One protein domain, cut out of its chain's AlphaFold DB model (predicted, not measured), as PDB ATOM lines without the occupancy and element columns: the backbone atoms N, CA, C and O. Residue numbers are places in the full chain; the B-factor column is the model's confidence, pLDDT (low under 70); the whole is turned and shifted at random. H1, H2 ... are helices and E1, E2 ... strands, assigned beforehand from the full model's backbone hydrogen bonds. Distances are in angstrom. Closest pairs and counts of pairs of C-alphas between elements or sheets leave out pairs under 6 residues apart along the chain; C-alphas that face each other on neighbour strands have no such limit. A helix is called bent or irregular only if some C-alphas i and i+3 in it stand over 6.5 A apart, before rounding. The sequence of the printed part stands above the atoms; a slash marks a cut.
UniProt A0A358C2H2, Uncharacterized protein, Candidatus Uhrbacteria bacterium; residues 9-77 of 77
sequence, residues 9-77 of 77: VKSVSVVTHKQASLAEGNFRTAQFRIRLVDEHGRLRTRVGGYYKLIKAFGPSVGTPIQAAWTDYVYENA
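Overview. This is residues 9 to 77 of the 77 residues of an uncharacterized protein of Candidatus Uhrbacteria bacterium (UniProt A0A358C2H2). A twisted sheet of three strands has two helices over one face, while its other face is bare: the long H3 slants over E1 and E2, and the shorter H2 runs along E2 and E3. The turn between E2 and E3 lies at one end of the long axis, and the loop of residues 17 to 25 at the other, with the small helix H1 following that loop. The printed part has 69 residues, with three named helices and three named strands in the order E1 H1 E2 E3 H2 H3; the sheet order is E1 E2 E3, antiparallel throughout, and the class is mixed, helices and strands. The whole is compact, with a radius of gyration of the C-alphas of 11.9 A, yet elongated in outline, spanning 39 by 20 by 17 A.

Along the chain. In the sheet, E1 is residues 9 to 16, 19.5 A long, and begins at C-alpha 9 at (-44.430, -58.045, -7.822). E2 is residues 31 to 37, 19.5 A, and E3 is residues 43 to 49, 19.3 A. H2, residues 50 to 57, measures 10.7 A and begins at C-alpha 50 at (-51.838, -46.301, -5.834). H3, residues 59 to 75, measures 25.6 A and ends at C-alpha 75 at (-34.435, -40.484, -13.778); it is irregular, but only just, with C-alphas 60 and 63 lying 6.8 A apart. H1 is residues 26 to 29, 5.2 A.

Arrangement. E2 is the inner strand. E1 and E2 are antiparallel at 164 degrees, with N 13 and O 33 within hydrogen-bond range at 2.9 A. E2 and E3, a hairpin, are antiparallel at 159 degrees, with N 34 and O 46 at 2.9 A. H2 and H3 lie on the same face of the sheet, making two layers, helices over a sheet. H3 has a height over the sheet of 8.1 A, lies over E1 and E2, and runs slantwise to the strands, at 53 degrees to E1 on the local plane; the closest C-alphas of H3 and E1 are those of Ala 68 and Val 12, 6.0 A apart. H2 has a height of 8.7 A, lies over E2 and only just over E3, where 3 of its C-alphas fall, and runs along the strands, at 19 degrees to E2 on the local plane. H2 and H3 form a helical hairpin: H3 touches H2 with residues 60 to 65 alone, opposite ways at a steep tilt of 41 degrees, closest at the C-alphas of Val 61 and Ile 54, 6.2 A. H1 only grazes the sheet, with residues 27 to 29, and touches H2, closest at the C-alphas of Arg 28 and Tyr 50, 5.4 A. Every O i to N i+4 pair is within hydrogen-bond range in H2 and 11 of 13 in H3, while H1 is too short for such a pair.

Size, cuts and confidence. The C-alphas farthest apart are those of Ala 23 and His 40, 39.2 A. The printed part has no cut. The link from E1 to H1 is short but not tight, and the other links are tight. Mean pLDDT of the printed part is 80.7; residues 17 to 28 and 76 to 77 are under 70.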
ATOM      1  N   VAL A   9     -44.594 -59.115  -6.833       86.19
ATOM      2  CA  VAL A   9     -44.430 -58.045  -7.822       86.19
ATOM      3  C   VAL A   9     -43.259 -58.374  -8.745       86.19
ATOM      4  O   VAL A   9     -42.154 -58.647  -8.291       86.19
ATOM      5  N   LYS A  10     -43.516 -58.374 -10.055       90.75
ATOM      6  CA  LYS A  10     -42.509 -58.615 -11.097       90.75
ATOM      7  C   LYS A  10     -41.951 -57.316 -11.650       90.75
ATOM      8  O   LYS A  10     -40.754 -57.223 -11.878       90.75
ATOM      9  N   SER A  11     -42.814 -56.335 -11.886       89.44
ATOM     10  CA  SER A  11     -42.399 -55.013 -12.340       89.44
ATOM     11  C   SER A  11     -43.466 -53.975 -12.017       89.44
ATOM     12  O   SER A  11     -44.666 -54.274 -12.019       89.44
ATOM     13  N   VAL A  12     -43.028 -52.742 -11.795       89.12
ATOM     14  CA  VAL A  12     -43.894 -51.568 -11.702       89.12
ATOM     15  C   VAL A  12     -43.320 -50.490 -12.609       89.12
ATOM     16  O   VAL A  12     -42.109 -50.315 -12.668       89.12
ATOM     17  N   SER A  13     -44.180 -49.789 -13.339       87.69
ATOM     18  CA  SER A  13     -43.775 -48.673 -14.197       87.69
ATOM     19  C   SER A  13     -44.788 -47.542 -14.089       87.69
ATOM     20  O   SER A  13     -45.994 -47.795 -13.993       87.69
ATOM     21  N   VAL A  14     -44.318 -46.299 -14.126       85.56
ATOM     22  CA  VAL A  14     -45.179 -45.111 -14.150       85.56
ATOM     23  C   VAL A  14     -45.745 -44.940 -15.565       85.56
ATOM     24  O   VAL A  14     -45.008 -44.994 -16.543       85.56
ATOM     25  N   VAL A  15     -47.069 -44.807 -15.694       83.31
ATOM     26  CA  VAL A  15     -47.774 -44.721 -16.993       83.31
ATOM     27  C   VAL A  15     -48.199 -43.297 -17.311       83.31
ATOM     28  O   VAL A  15     -48.138 -42.867 -18.456       83.31
ATOM     29  N   THR A  16     -48.698 -42.576 -16.314       75.44
ATOM     30  CA  THR A  16     -49.120 -41.182 -16.466       75.44
ATOM     31  C   THR A  16     -48.920 -40.469 -15.146       75.44
ATOM     32  O   THR A  16     -49.342 -40.964 -14.099       75.44
ATOM     33  N   HIS A  17     -48.323 -39.286 -15.200       67.69
ATOM     34  CA  HIS A  17     -48.241 -38.369 -14.075       67.69
ATOM     35  C   HIS A  17     -48.638 -36.974 -14.578       67.69
ATOM     36  O   HIS A  17     -48.315 -36.600 -15.702       67.69
ATOM     37  N   LYS A  18     -49.410 -36.223 -13.784       57.00
ATOM     38  CA  LYS A  18     -49.851 -34.871 -14.172       57.00
ATOM     39  C   LYS A  18     -48.787 -33.803 -13.894       57.00
ATOM     40  O   LYS A  18     -48.814 -32.771 -14.545       57.00
ATOM     41  N   GLN A  19     -47.867 -34.065 -12.961       54.72
ATOM     42  CA  GLN A  19     -46.739 -33.209 -12.576       54.72
ATOM     43  C   GLN A  19     -45.636 -34.104 -11.988       54.72
ATOM     44  O   GLN A  19     -45.902 -34.869 -11.062       54.72
ATOM     45  N   ALA A  20     -44.433 -34.089 -12.567       53.06
ATOM     46  CA  ALA A  20     -43.239 -34.692 -11.966       53.06
ATOM     47  C   ALA A  20     -42.581 -33.589 -11.143       53.06
ATOM     48  O   ALA A  20     -41.868 -32.748 -11.674       53.06
ATOM     49  N   SER A  21     -42.921 -33.518  -9.865       54.06
ATOM     50  CA  SER A  21     -42.263 -32.614  -8.931       54.06
ATOM     51  C   SER A  21     -41.831 -33.434  -7.730       54.06
ATOM     52  O   SER A  21     -42.634 -34.177  -7.164       54.06
ATOM     53  N   LEU A  22     -40.564 -33.273  -7.346       53.44
ATOM     54  CA  LEU A  22     -39.973 -33.817  -6.121       53.44
ATOM     55  C   LEU A  22     -40.691 -33.320  -4.853       53.44
ATOM     56  O   LEU A  22     -40.586 -33.949  -3.804       53.44
ATOM     57  N   ALA A  23     -41.401 -32.190  -4.937       52.12
ATOM     58  CA  ALA A  23     -41.830 -31.422  -3.773       52.12
ATOM     59  C   ALA A  23     -43.144 -31.886  -3.126       52.12
ATOM     60  O   ALA A  23     -43.461 -31.432  -2.031       52.12
ATOM     61  N   GLU A  24     -43.918 -32.783  -3.737       46.47
ATOM     62  CA  GLU A  24     -45.210 -33.173  -3.165       46.47
ATOM     63  C   GLU A  24     -45.480 -34.667  -3.300       46.47
ATOM     64  O   GLU A  24     -45.108 -35.302  -4.283       46.47
ATOM     65  N   GLY A  25     -46.187 -35.227  -2.313       53.91
ATOM     66  CA  GLY A  25     -46.650 -36.617  -2.234       53.91
ATOM     67  C   GLY A  25     -47.658 -37.037  -3.320       53.91
ATOM     68  O   GLY A  25     -48.637 -37.732  -3.036       53.91
ATOM     69  N   ASN A  26     -47.408 -36.652  -4.570       63.12
ATOM     70  CA  ASN A  26     -48.254 -36.806  -5.746       63.12
ATOM     71  C   ASN A  26     -48.103 -38.168  -6.443       63.12
ATOM     72  O   ASN A  26     -48.805 -38.434  -7.413       63.12
ATOM     73  N   PHE A  27     -47.321 -39.116  -5.907       66.44
ATOM     74  CA  PHE A  27     -47.366 -40.509  -6.387       66.44
ATOM     75  C   PHE A  27     -48.790 -41.092  -6.295       66.44
ATOM     76  O   PHE A  27     -49.183 -41.939  -7.089       66.44
ATOM     77  N   ARG A  28     -49.615 -40.605  -5.354       67.25
ATOM     78  CA  ARG A  28     -51.027 -41.003  -5.217       67.25
ATOM     79  C   ARG A  28     -51.903 -40.565  -6.397       67.25
ATOM     80  O   ARG A  28     -52.952 -41.176  -6.604       67.25
ATOM     81  N   THR A  29     -51.493 -39.542  -7.152       73.25
ATOM     82  CA  THR A  29     -52.196 -39.044  -8.346       73.25
ATOM     83  C   THR A  29     -51.622 -39.610  -9.650       73.25
ATOM     84  O   THR A  29     -52.258 -39.485 -10.697       73.25
ATOM     85  N   ALA A  30     -50.475 -40.293  -9.588       80.25
ATOM     86  CA  ALA A  30     -49.896 -41.015 -10.711       80.25
ATOM     87  C   ALA A  30     -50.633 -42.333 -10.991       80.25
ATOM     88  O   ALA A  30     -51.220 -42.963 -10.103       80.25
ATOM     89  N   GLN A  31     -50.591 -42.762 -12.250       87.50
ATOM     90  CA  GLN A  31     -50.999 -44.100 -12.654       87.50
ATOM     91  C   GLN A  31     -49.779 -44.997 -12.805       87.50
ATOM     92  O   GLN A  31     -48.809 -44.639 -13.472       87.50
ATOM     93  N   PHE A  32     -49.880 -46.201 -12.255       89.88
ATOM     94  CA  PHE A  32     -48.846 -47.220 -12.345       89.88
ATOM     95  C   PHE A  32     -49.378 -48.418 -13.107       89.88
ATOM     96  O   PHE A  32     -50.528 -48.828 -12.924       89.88
ATOM     97  N   ARG A  33     -48.523 -49.006 -13.934       92.31
ATOM     98  CA  ARG A  33     -48.693 -50.347 -14.475       92.31
ATOM     99  C   ARG A  33     -47.934 -51.291 -13.566       92.31
ATOM    100  O   ARG A  33     -46.715 -51.209 -13.483       92.31
ATOM    101  N   ILE A  34     -48.653 -52.192 -12.913       93.06
ATOM    102  CA  ILE A  34     -48.062 -53.258 -12.110       93.06
ATOM    103  C   ILE A  34     -48.257 -54.596 -12.805       93.06
ATOM    104  O   ILE A  34     -49.354 -54.907 -13.281       93.06
ATOM    105  N   ARG A  35     -47.184 -55.380 -12.849       93.56
ATOM    106  CA  ARG A  35     -47.187 -56.780 -13.258       93.56
ATOM    107  C   ARG A  35     -46.773 -57.612 -12.055       93.56
ATOM    108  O   ARG A  35     -45.725 -57.362 -11.460       93.56
ATOM    109  N   LEU A  36     -47.593 -58.582 -11.686       92.38
ATOM    110  CA  LEU A  36     -47.371 -59.432 -10.520       92.38
ATOM    111  C   LEU A  36     -47.840 -60.853 -10.786       92.38
ATOM    112  O   LEU A  36     -48.621 -61.098 -11.703       92.38
ATOM    113  N   VAL A  37     -47.350 -61.780  -9.982       90.50
ATOM    114  CA  VAL A  37     -47.854 -63.149  -9.911       90.50
ATOM    115  C   VAL A  37     -48.767 -63.223  -8.694       90.50
ATOM    116  O   VAL A  37     -48.341 -62.858  -7.599       90.50
ATOM    117  N   ASP A  38     -50.027 -63.604  -8.902       85.12
ATOM    118  CA  ASP A  38     -50.987 -63.787  -7.811       85.12
ATOM    119  C   ASP A  38     -50.688 -65.060  -7.002       85.12
ATOM    120  O   ASP A  38     -49.815 -65.857  -7.349       85.12
ATOM    121  N   GLU A  39     -51.433 -65.264  -5.919       81.31
ATOM    122  CA  GLU A  39     -51.301 -66.425  -5.028       81.31
ATOM    123  C   GLU A  39     -51.517 -67.785  -5.720       81.31
ATOM    124  O   GLU A  39     -51.108 -68.820  -5.201       81.31
ATOM    125  N   HIS A  40     -52.114 -67.796  -6.914       84.44
ATOM    126  CA  HIS A  40     -52.333 -68.992  -7.725       84.44
ATOM    127  C   HIS A  40     -51.277 -69.164  -8.824       84.44
ATOM    128  O   HIS A  40     -51.465 -69.970  -9.739       84.44
ATOM    129  N   GLY A  41     -50.192 -68.387  -8.792       86.06
ATOM    130  CA  GLY A  41     -49.148 -68.434  -9.811       86.06
ATOM    131  C   GLY A  41     -49.541 -67.757 -11.128       86.06
ATOM    132  O   GLY A  41     -48.816 -67.879 -12.119       86.06
ATOM    133  N   ARG A  42     -50.668 -67.034 -11.183       88.88
ATOM    134  CA  ARG A  42     -51.133 -66.395 -12.418       88.88
ATOM    135  C   ARG A  42     -50.523 -65.018 -12.557       88.88
ATOM    136  O   ARG A  42     -50.590 -64.178 -11.661       88.88
ATOM    137  N   LEU A  43     -49.987 -64.755 -13.738       91.31
ATOM    138  CA  LEU A  43     -49.499 -63.437 -14.089       91.31
ATOM    139  C   LEU A  43     -50.678 -62.475 -14.285       91.31
ATOM    140  O   LEU A  43     -51.502 -62.662 -15.181       91.31
ATOM    141  N   ARG A  44     -50.733 -61.417 -13.480       89.75
ATOM    142  CA  ARG A  44     -51.703 -60.330 -13.607       89.75
ATOM    143  C   ARG A  44     -50.998 -59.029 -13.936       89.75
ATOM    144  O   ARG A  44     -49.962 -58.699 -13.363       89.75
ATOM    145  N   THR A  45     -51.621 -58.265 -14.823       92.38
ATOM    146  CA  THR A  45     -51.210 -56.902 -15.150       92.38
ATOM    147  C   THR A  45     -52.381 -55.975 -14.896       92.38
ATOM    148  O   THR A  45     -53.500 -56.258 -15.327       92.38
ATOM    149  N   ARG A  46     -52.146 -54.861 -14.205       91.00
ATOM    150  CA  ARG A  46     -53.179 -53.850 -13.972       91.00
ATOM    151  C   ARG A  46     -52.586 -52.458 -14.035       91.00
ATOM    152  O   ARG A  46     -51.438 -52.247 -13.657       91.00
ATOM    153  N   VAL A  47     -53.400 -51.520 -14.500       91.31
ATOM    154  CA  VAL A  47     -53.075 -50.099 -14.509       91.31
ATOM    155  C   VAL A  47     -54.031 -49.372 -13.576       91.31
ATOM    156  O   VAL A  47     -55.239 -49.622 -13.595       91.31
ATOM    157  N   GLY A  48     -53.500 -48.500 -12.728       89.75
ATOM    158  CA  GLY A  48     -54.315 -47.690 -11.835       89.75
ATOM    159  C   GLY A  48     -53.486 -46.831 -10.894       89.75
ATOM    160  O   GLY A  48     -52.271 -46.968 -10.809       89.75
ATOM    161  N   GLY A  49     -54.165 -45.939 -10.177       89.06
ATOM    162  CA  GLY A  49     -53.537 -45.191  -9.092       89.06
ATOM    163  C   GLY A  49     -53.227 -46.078  -7.888       89.06
ATOM    164  O   GLY A  49     -53.828 -47.145  -7.721       89.06
ATOM    165  N   TYR A  50     -52.336 -45.599  -7.023       87.06
ATOM    166  CA  TYR A  50     -51.838 -46.301  -5.834       87.06
ATOM    167  C   TYR A  50     -52.930 -47.042  -5.043       87.06
ATOM    168  O   TYR A  50     -52.886 -48.262  -4.894       87.06
ATOM    169  N   TYR A  51     -53.980 -46.332  -4.619       86.06
ATOM    170  CA  TYR A  51     -55.065 -46.923  -3.827       86.06
ATOM    171  C   TYR A  51     -55.868 -47.988  -4.577       86.06
ATOM    172  O   TYR A  51     -56.302 -48.969  -3.975       86.06
ATOM    173  N   LYS A  52     -56.061 -47.828  -5.895       88.56
ATOM    174  CA  LYS A  52     -56.757 -48.835  -6.711       88.56
ATOM    175  C   LYS A  52     -55.941 -50.123  -6.801       88.56
ATOM    176  O   LYS A  52     -56.530 -51.200  -6.804       88.56
ATOM    177  N   LEU A  53     -54.615 -50.014  -6.869       88.44
ATOM    178  CA  LEU A  53     -53.719 -51.166  -6.928       88.44
ATOM    179  C   LEU A  53     -53.601 -51.867  -5.572       88.44
ATOM    180  O   LEU A  53     -53.717 -53.087  -5.528       88.44
ATOM    181  N   ILE A  54     -53.500 -51.118  -4.469       88.75
ATOM    182  CA  ILE A  54     -53.525 -51.703  -3.119       88.75
ATOM    183  C   ILE A  54     -54.848 -52.411  -2.843       88.75
ATOM    184  O   ILE A  54     -54.855 -53.537  -2.357       88.75
ATOM    185  N   LYS A  55     -55.983 -51.803  -3.206       88.12
ATOM    186  CA  LYS A  55     -57.290 -52.457  -3.052       88.12
ATOM    187  C   LYS A  55     -57.400 -53.743  -3.885       88.12
ATOM    188  O   LYS A  55     -58.152 -54.637  -3.522       88.12
ATOM    189  N   ALA A  56     -56.689 -53.823  -5.009       87.06
ATOM    190  CA  ALA A  56     -56.737 -54.962  -5.917       87.06
ATOM    191  C   ALA A  56     -55.829 -56.129  -5.509       87.06
ATOM    192  O   ALA A  56     -56.183 -57.273  -5.779       87.06
ATOM    193  N   PHE A  57     -54.659 -55.840  -4.940       85.75
ATOM    194  CA  PHE A  57     -53.588 -56.826  -4.743       85.75
ATOM    195  C   PHE A  57     -53.052 -56.875  -3.312       85.75
ATOM    196  O   PHE A  57     -52.137 -57.638  -3.019       85.75
ATOM    197  N   GLY A  58     -53.624 -56.070  -2.419       86.31
ATOM    198  CA  GLY A  58     -53.208 -55.962  -1.032       86.31
ATOM    199  C   GLY A  58     -52.098 -54.932  -0.805       86.31
ATOM    200  O   GLY A  58     -51.624 -54.273  -1.730       86.31
ATOM    201  N   PRO A  59     -51.669 -54.761   0.452       85.88
ATOM    202  CA  PRO A  59     -50.645 -53.784   0.822       85.88
ATOM    203  C   PRO A  59     -49.239 -54.138   0.308       85.88
ATOM    204  O   PRO A  59     -48.395 -53.251   0.209       85.88
ATOM    205  N   SER A  60     -48.990 -55.397  -0.072       84.75
ATOM    206  CA  SER A  60     -47.693 -55.889  -0.570       84.75
ATOM    207  C   SER A  60     -47.201 -55.168  -1.827       84.75
ATOM    208  O   SER A  60     -45.998 -55.067  -2.052       84.75
ATOM    209  N   VAL A  61     -48.114 -54.609  -2.628       86.81
ATOM    210  CA  VAL A  61     -47.753 -53.830  -3.820       86.81
ATOM    211  C   VAL A  61     -47.395 -52.373  -3.514       86.81
ATOM    212  O   VAL A  61     -46.889 -51.684  -4.395       86.81
ATOM    213  N   GLY A  62     -47.621 -51.892  -2.286       87.00
ATOM    214  CA  GLY A  62     -47.401 -50.494  -1.908       87.00
ATOM    215  C   GLY A  62     -45.935 -50.070  -1.994       87.00
ATOM    216  O   GLY A  62     -45.621 -49.110  -2.697       87.00
ATOM    217  N   THR A  63     -45.038 -50.812  -1.340       88.12
ATOM    218  CA  THR A  63     -43.593 -50.520  -1.337       88.12
ATOM    219  C   THR A  63     -42.983 -50.565  -2.744       88.12
ATOM    220  O   THR A  63     -42.306 -49.605  -3.109       88.12
ATOM    221  N   PRO A  64     -43.268 -51.574  -3.597       89.44
ATOM    222  CA  PRO A  64     -42.803 -51.572  -4.987       89.44
ATOM    223  C   PRO A  64     -43.306 -50.387  -5.820       89.44
ATOM    224  O   PRO A  64     -42.573 -49.878  -6.661       89.44
ATOM    225  N   ILE A  65     -44.545 -49.929  -5.596       88.62
ATOM    226  CA  ILE A  65     -45.078 -48.747  -6.290       88.62
ATOM    227  C   ILE A  65     -44.339 -47.475  -5.866       88.62
ATOM    228  O   ILE A  65     -44.026 -46.644  -6.714       88.62
ATOM    229  N   GLN A  66     -44.048 -47.326  -4.574       86.00
ATOM    230  CA  GLN A  66     -43.280 -46.186  -4.069       86.00
ATOM    231  C   GLN A  66     -41.845 -46.186  -4.596       86.00
ATOM    232  O   GLN A  66     -41.381 -45.141  -5.033       86.00
ATOM    233  N   ALA A  67     -41.176 -47.343  -4.619       86.25
ATOM    234  CA  ALA A  67     -39.832 -47.472  -5.182       86.25
ATOM    235  C   ALA A  67     -39.803 -47.064  -6.665       86.25
ATOM    236  O   ALA A  67     -39.046 -46.177  -7.036       86.25
ATOM    237  N   ALA A  68     -40.722 -47.598  -7.477       86.94
ATOM    238  CA  ALA A  68     -40.809 -47.246  -8.895       86.94
ATOM    239  C   ALA A  68     -41.139 -45.764  -9.142       86.94
ATOM    240  O   ALA A  68     -40.755 -45.210 -10.168       86.94
ATOM    241  N   TRP A  69     -41.866 -45.114  -8.228       85.12
ATOM    242  CA  TRP A  69     -42.067 -43.667  -8.286       85.12
ATOM    243  C   TRP A  69     -40.777 -42.903  -7.987       85.12
ATOM    244  O   TRP A  69     -40.448 -41.972  -8.715       85.12
ATOM    245  N   THR A  70     -40.057 -43.293  -6.935       83.62
ATOM    246  CA  THR A  70     -38.771 -42.687  -6.574       83.62
ATOM    247  C   THR A  70     -37.785 -42.790  -7.734       83.62
ATOM    248  O   THR A  70     -37.254 -41.764  -8.150       83.62
ATOM    249  N   ASP A  71     -37.621 -43.983  -8.310       84.38
ATOM    250  CA  ASP A  71     -36.738 -44.214  -9.459       84.38
ATOM    251  C   ASP A  71     -37.136 -43.330 -10.650       84.38
ATOM    252  O   ASP A  71     -36.306 -42.613 -11.202       84.38
ATOM    253  N   TYR A  72     -38.432 -43.288 -10.984       82.00
ATOM    254  CA  TYR A  72     -38.950 -42.448 -12.063       82.00
ATOM    255  C   TYR A  72     -38.642 -40.959 -11.864       82.00
ATOM    256  O   TYR A  72     -38.264 -40.273 -12.811       82.00
ATOM    257  N   VAL A  73     -38.813 -40.448 -10.643       76.94
ATOM    258  CA  VAL A  73     -38.522 -39.044 -10.333       76.94
ATOM    259  C   VAL A  73     -37.026 -38.761 -10.441       76.94
ATOM    260  O   VAL A  73     -36.674 -37.740 -11.015       76.94
ATOM    261  N   TYR A  74     -36.155 -39.645  -9.948       74.94
ATOM    262  CA  TYR A  74     -34.703 -39.468 -10.069       74.94
ATOM    263  C   TYR A  74     -34.210 -39.529 -11.519       74.94
ATOM    264  O   TYR A  74     -33.310 -38.780 -11.878       74.94
ATOM    265  N   GLU A  75     -34.793 -40.390 -12.355       75.81
ATOM    266  CA  GLU A  75     -34.435 -40.484 -13.778       75.81
ATOM    267  C   GLU A  75     -34.912 -39.280 -14.611       75.81
ATOM    268  O   GLU A  75     -34.377 -39.039 -15.691       75.81
ATOM    269  N   ASN A  76     -35.928 -38.544 -14.141       65.38
ATOM    270  CA  ASN A  76     -36.563 -37.439 -14.876       65.38
ATOM    271  C   ASN A  76     -36.422 -36.068 -14.174       65.38
ATOM    272  O   ASN A  76     -37.120 -35.127 -14.561       65.38
ATOM    273  N   ALA A  77     -35.574 -35.962 -13.144       57.72
ATOM    274  CA  ALA A  77     -35.219 -34.716 -12.453       57.72
ATOM    275  C   ALA A  77     -33.990 -34.058 -13.091       57.72
ATOM    276  O   ALA A  77     -33.988 -32.807 -13.163       57.72
TER     277      ALA A  77